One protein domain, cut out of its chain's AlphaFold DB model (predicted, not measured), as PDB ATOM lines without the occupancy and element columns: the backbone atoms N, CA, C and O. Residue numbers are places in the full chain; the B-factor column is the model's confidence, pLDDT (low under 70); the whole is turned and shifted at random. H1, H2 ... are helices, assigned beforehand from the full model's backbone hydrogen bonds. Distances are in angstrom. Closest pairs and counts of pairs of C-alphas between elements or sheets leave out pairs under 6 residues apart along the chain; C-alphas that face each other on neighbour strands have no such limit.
ATOM      1  N   CYS A  97     159.889 179.145 285.469       82.81
ATOM      2  CA  CYS A  97     160.481 179.337 286.804       82.81
ATOM      3  C   CYS A  97     161.081 180.733 287.053       82.81
ATOM      4  O   CYS A  97     161.559 181.003 288.154       82.81
ATOM      5  N   HIS A  98     161.086 181.614 286.047       80.12
ATOM      6  CA  HIS A  98     161.497 183.019 286.188       80.12
ATOM      7  C   HIS A  98     160.382 183.915 286.740       80.12
ATOM      8  O   HIS A  98     160.681 184.950 287.324       80.12
ATOM      9  N   ASN A  99     159.115 183.518 286.580       83.25
ATOM     10  CA  ASN A  99     157.971 184.233 287.134       83.25
ATOM     11  C   ASN A  99     157.058 183.237 287.854       83.25
ATOM     12  O   ASN A  99     156.420 182.390 287.224       83.25
ATOM     13  N   TRP A 100     157.027 183.305 289.185       81.88
ATOM     14  CA  TRP A 100     156.248 182.370 289.987       81.88
ATOM     15  C   TRP A 100     154.761 182.654 289.826       81.88
ATOM     16  O   TRP A 100     154.249 183.689 290.229       81.88
ATOM     17  N   GLN A 101     154.063 181.688 289.243       83.31
ATOM     18  CA  GLN A 101     152.618 181.777 289.017       83.31
ATOM     19  C   GLN A 101     151.806 181.447 290.281       83.31
ATOM     20  O   GLN A 101     150.637 181.800 290.376       83.31
ATOM     21  N   SER A 102     152.407 180.734 291.237       88.69
ATOM     22  CA  SER A 102     151.823 180.389 292.538       88.69
ATOM     23  C   SER A 102     152.912 179.905 293.501       88.69
ATOM     24  O   SER A 102     153.985 179.479 293.063       88.69
ATOM     25  N   ASP A 103     152.619 179.880 294.803       87.56
ATOM     26  CA  ASP A 103     153.529 179.339 295.826       87.56
ATOM     27  C   ASP A 103     153.890 177.870 295.569       87.56
ATOM     28  O   ASP A 103     155.031 177.447 295.764       87.56
ATOM     29  N   ARG A 104     152.937 177.086 295.054       88.56
ATOM     30  CA  ARG A 104     153.181 175.695 294.657       88.56
ATOM     31  C   ARG A 104     154.194 175.610 293.515       88.56
ATOM     32  O   ARG A 104     155.125 174.811 293.583       88.56
ATOM     33  N   HIS A 105     154.049 176.467 292.506       87.44
ATOM     34  CA  HIS A 105     154.978 176.536 291.380       87.44
ATOM     35  C   HIS A 105     156.380 176.997 291.825       87.44
ATOM     36  O   HIS A 105     157.379 176.423 291.392       87.44
ATOM     37  N   MET A 106     156.479 177.949 292.761       86.81
ATOM     38  CA  MET A 106     157.754 178.345 293.376       86.81
ATOM     39  C   MET A 106     158.461 177.143 294.019       86.81
ATOM     40  O   MET A 106     159.638 176.891 293.746       86.81
ATOM     41  N   VAL A 107     157.752 176.381 294.855       90.69
ATOM     42  CA  VAL A 107     158.318 175.208 295.539       90.69
ATOM     43  C   VAL A 107     158.754 174.141 294.535       90.69
ATOM     44  O   VAL A 107     159.823 173.553 294.696       90.69
ATOM     45  N   GLU A 108     157.982 173.908 293.474       89.81
ATOM     46  CA  GLU A 108     158.345 172.972 292.403       89.81
ATOM     47  C   GLU A 108     159.636 173.395 291.683       89.81
ATOM     48  O   GLU A 108     160.544 172.572 291.527       89.81
ATOM     49  N   CYS A 109     159.783 174.680 291.351       90.00
ATOM     50  CA  CYS A 109     160.998 175.243 290.754       90.00
ATOM     51  C   CYS A 109     162.223 175.140 291.678       90.00
ATOM     52  O   CYS A 109     163.309 174.739 291.244       90.00
ATOM     53  N   VAL A 110     162.067 175.452 292.969       89.62
ATOM     54  CA  VAL A 110     163.143 175.320 293.966       89.62
ATOM     55  C   VAL A 110     163.531 173.853 294.146       89.62
ATOM     56  O   VAL A 110     164.717 173.514 294.129       89.62
ATOM     57  N   ASN A 111     162.549 172.957 294.241       91.81
ATOM     58  CA  ASN A 111     162.779 171.521 294.351       91.81
ATOM     59  C   ASN A 111     163.462 170.950 293.108       91.81
ATOM     60  O   ASN A 111     164.283 170.037 293.233       91.81
ATOM     61  N   HIS A 112     163.147 171.463 291.919       90.12
ATOM     62  CA  HIS A 112     163.838 171.097 290.688       90.12
ATOM     63  C   HIS A 112     165.319 171.487 290.755       90.12
ATOM     64  O   HIS A 112     166.188 170.628 290.590       90.12
ATOM     65  N   ARG A 113     165.622 172.746 291.100       89.25
ATOM     66  CA  ARG A 113     167.005 173.223 291.261       89.25
ATOM     67  C   ARG A 113     167.769 172.409 292.303       89.25
ATOM     68  O   ARG A 113     168.899 172.003 292.054       89.25
ATOM     69  N   MET A 114     167.146 172.113 293.444       90.06
ATOM     70  CA  MET A 114     167.753 171.303 294.504       90.06
ATOM     71  C   MET A 114     168.058 169.875 294.044       90.06
ATOM     72  O   MET A 114     169.134 169.357 294.344       90.06
ATOM     73  N   ARG A 115     167.144 169.237 293.299       92.06
ATOM     74  CA  ARG A 115     167.369 167.901 292.725       92.06
ATOM     75  C   ARG A 115     168.508 167.912 291.706       92.06
ATOM     76  O   ARG A 115     169.412 167.085 291.817       92.06
ATOM     77  N   ALA A 116     168.516 168.882 290.793       90.38
ATOM     78  CA  ALA A 116     169.584 169.047 289.808       90.38
ATOM     79  C   ALA A 116     170.950 169.283 290.475       90.38
ATOM     80  O   ALA A 116     171.942 168.661 290.099       90.38
ATOM     81  N   ARG A 117     170.994 170.114 291.524       90.44
ATOM     82  CA  ARG A 117     172.217 170.396 292.284       90.44
ATOM     83  C   ARG A 117     172.773 169.153 292.976       90.44
ATOM     84  O   ARG A 117     173.974 168.908 292.913       90.44
ATOM     85  N   ARG A 118     171.914 168.342 293.606       90.00
ATOM     86  CA  ARG A 118     172.336 167.076 294.234       90.00
ATOM     87  C   ARG A 118     172.905 166.102 293.209       90.00
ATOM     88  O   ARG A 118     173.992 165.581 293.431       90.00
ATOM     89  N   ALA A 119     172.213 165.908 292.085       90.06
ATOM     90  CA  ALA A 119     172.677 165.026 291.016       90.06
ATOM     91  C   ALA A 119     174.035 165.480 290.451       90.06
ATOM     92  O   ALA A 119     174.920 164.660 290.210       90.06
ATOM     93  N   PHE A 120     174.231 166.792 290.301       90.19
ATOM     94  CA  PHE A 120     175.496 167.366 289.856       90.19
ATOM     95  C   PHE A 120     176.637 167.122 290.854       90.19
ATOM     96  O   PHE A 120     177.712 166.671 290.458       90.19
ATOM     97  N   TYR A 121     176.414 167.361 292.150       88.12
ATOM     98  CA  TYR A 121     177.427 167.105 293.180       88.12
ATOM     99  C   TYR A 121     177.763 165.621 293.311       88.12
ATOM    100  O   TYR A 121     178.936 165.282 293.429       88.12
ATOM    101  N   GLU A 122     176.775 164.734 293.203       88.56
ATOM    102  CA  GLU A 122     177.003 163.288 293.199       88.56
ATOM    103  C   GLU A 122     177.824 162.844 291.976       88.56
ATOM    104  O   GLU A 122     178.755 162.044 292.094       88.56
ATOM    105  N   ALA A 123     177.528 163.393 290.794       87.31
ATOM    106  CA  ALA A 123     178.280 163.112 289.576       87.31
ATOM    107  C   ALA A 123     179.721 163.645 289.631       87.31
ATOM    108  O   ALA A 123     180.620 163.022 289.065       87.31
ATOM    109  N   GLN A 124     179.955 164.779 290.298       84.12
ATOM    110  CA  GLN A 124     181.305 165.293 290.536       84.12
ATOM    111  C   GLN A 124     182.055 164.451 291.569       84.12
ATOM    112  O   GLN A 124     183.200 164.094 291.317       84.12
ATOM    113  N   ASP A 125     181.413 164.053 292.669       81.06
ATOM    114  CA  ASP A 125     182.020 163.188 293.688       81.06
ATOM    115  C   ASP A 125     182.455 161.828 293.113       81.06
ATOM    116  O   ASP A 125     183.544 161.340 293.405       81.06
ATOM    117  N   LYS A 126     181.660 161.252 292.201       80.44
ATOM    118  CA  LYS A 126     182.022 160.024 291.468       80.44
ATOM    119  C   LYS A 126     183.210 160.197 290.511       80.44
ATOM    120  O   LYS A 126     183.850 159.204 290.186       80.44
ATOM    121  N   ARG A 127     183.509 161.422 290.058       73.94
ATOM    122  CA  ARG A 127     184.673 161.723 289.201       73.94
ATOM    123  C   ARG A 127     185.948 162.020 289.991       73.94
ATOM    124  O   ARG A 127     187.005 162.134 289.374       73.94
ATOM    125  N   LEU A 128     185.883 162.167 291.319       65.44
ATOM    126  CA  LEU A 128     187.086 162.387 292.119       65.44
ATOM    127  C   LEU A 128     187.896 161.082 292.267       65.44
ATOM    128  O   LEU A 128     187.319 160.027 292.533       65.44
ATOM    129  N   PRO A 129     189.238 161.140 292.153       60.47
ATOM    130  CA  PRO A 129     190.093 159.992 292.436       60.47
ATOM    131  C   PRO A 129     189.948 159.548 293.903       60.47
ATOM    132  O   PRO A 129     189.859 160.387 294.805       60.47
ATOM    133  N   LEU A 130     189.951 158.227 294.137       55.09
ATOM    134  CA  LEU A 130     189.706 157.576 295.442       55.09
ATOM    135  C   LEU A 130     190.539 158.179 296.590       55.09
ATOM    136  O   LEU A 130     190.019 158.449 297.669       55.09
ATOM    137  N   THR A 131     191.795 158.537 296.315       56.41
ATOM    138  CA  THR A 131     192.728 159.153 297.277       56.41
ATOM    139  C   THR A 131     192.233 160.478 297.873       56.41
ATOM    140  O   THR A 131     192.603 160.841 298.991       56.41
ATOM    141  N   GLN A 132     191.375 161.213 297.163       55.47
ATOM    142  CA  GLN A 132     190.809 162.484 297.617       55.47
ATOM    143  C   GLN A 132     189.466 162.317 298.343       55.47
ATOM    144  O   GLN A 132     189.089 163.196 299.125       55.47
ATOM    145  N   ARG A 133     188.779 161.192 298.114       53.38
ATOM    146  CA  ARG A 133     187.523 160.810 298.773       53.38
ATOM    147  C   ARG A 133     187.779 160.386 300.223       53.38
ATOM    148  O   ARG A 133     187.127 160.883 301.139       53.38
ATOM    149  N   ASP A 134     188.832 159.600 300.441       49.97
ATOM    150  CA  ASP A 134     189.164 159.038 301.758       49.97
ATOM    151  C   ASP A 134     189.860 160.052 302.684       49.97
ATOM    152  O   ASP A 134     189.621 160.090 303.894       49.97
ATOM    153  N   GLY A 135     190.644 160.982 302.124       50.69
ATOM    154  CA  GLY A 135     191.334 162.032 302.887       50.69
ATOM    155  C   GLY A 135     190.416 163.069 303.560       50.69
ATOM    156  O   GLY A 135     190.896 163.873 304.372       50.69
ATOM    157  N   ALA A 136     189.120 163.079 303.222       51.06
ATOM    158  CA  ALA A 136     188.087 163.884 303.875       51.06
ATOM    159  C   ALA A 136     187.400 163.148 305.042       51.06
ATOM    160  O   ALA A 136     186.984 163.816 305.989       51.06
ATOM    161  N   SER A 137     187.328 161.811 304.991       46.75
ATOM    162  CA  SER A 137     186.738 160.958 306.033       46.75
ATOM    163  C   SER A 137     187.714 160.714 307.191       46.75
ATOM    164  O   SER A 137     187.356 160.886 308.353       46.75
ATOM    165  N   VAL A 138     188.992 160.458 306.896       48.09
ATOM    166  CA  VAL A 138     190.004 160.141 307.927       48.09
ATOM    167  C   VAL A 138     190.350 161.348 308.820       48.09
ATOM    168  O   VAL A 138     190.773 161.189 309.959       48.09
TER     169      VAL A 138
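Overview. This is residues 97 to 138 of the 142 residues of an uncharacterized protein of Spongiibacter sp (UniProt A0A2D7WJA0). Picture one long straight helix, H1, with a short helix, H2, turned off at its far end, the two making a corner like an L. Before H1, residues 97 to 102 make a short curved lead-in at the other end of the rod. The printed part has 42 residues with two named helices, H1 then H2, and no named strand; the class is all helix. The whole is extended, with a radius of gyration of the C-alphas of 16.1 A, and spans 47 by 17 by 10 A.

Arrangement. Start at Cys 97 and go along to H1, residues 103 to 127, where every O i to N i+4 pair is within hydrogen-bond range. Look next past Leu 128 and Pro 129, a tight link, to H2, residues 130 to 138. In H2, 2 of 5 O i to N i+4 pairs are within hydrogen-bond range, and 2 of 6 O i to N i+3 pairs. H1 and H2 are close but not clearly touching: their closest C-alphas, those of Asp 125 and Arg 133, are 7.9 A apart. Their lines stand at a steep tilt of 69 degrees, only just short of about perpendicular, and they run opposite ways.

Along the chain. Find C-alpha 103 at (153.529, 179.339, 295.826); from there H1 runs 36.4 A to C-alpha 127 at (184.673, 161.723, 289.201). H2 begins at C-alpha 130 and runs 12.7 A to C-alpha 138 at (190.004, 160.141, 307.927).

Size, cuts and confidence. The two C-alphas farthest apart are those of Gln 101 and Val 138, at 47.2 A. Residues 114 to 124, within H1, stand free, and so do residues 126 to 132, of which 130 to 132 belong to H2. The printed part has no cut. In the B-factor column, the mean pLDDT of the printed part is 78.4, and residues 128 to 138 are under 70.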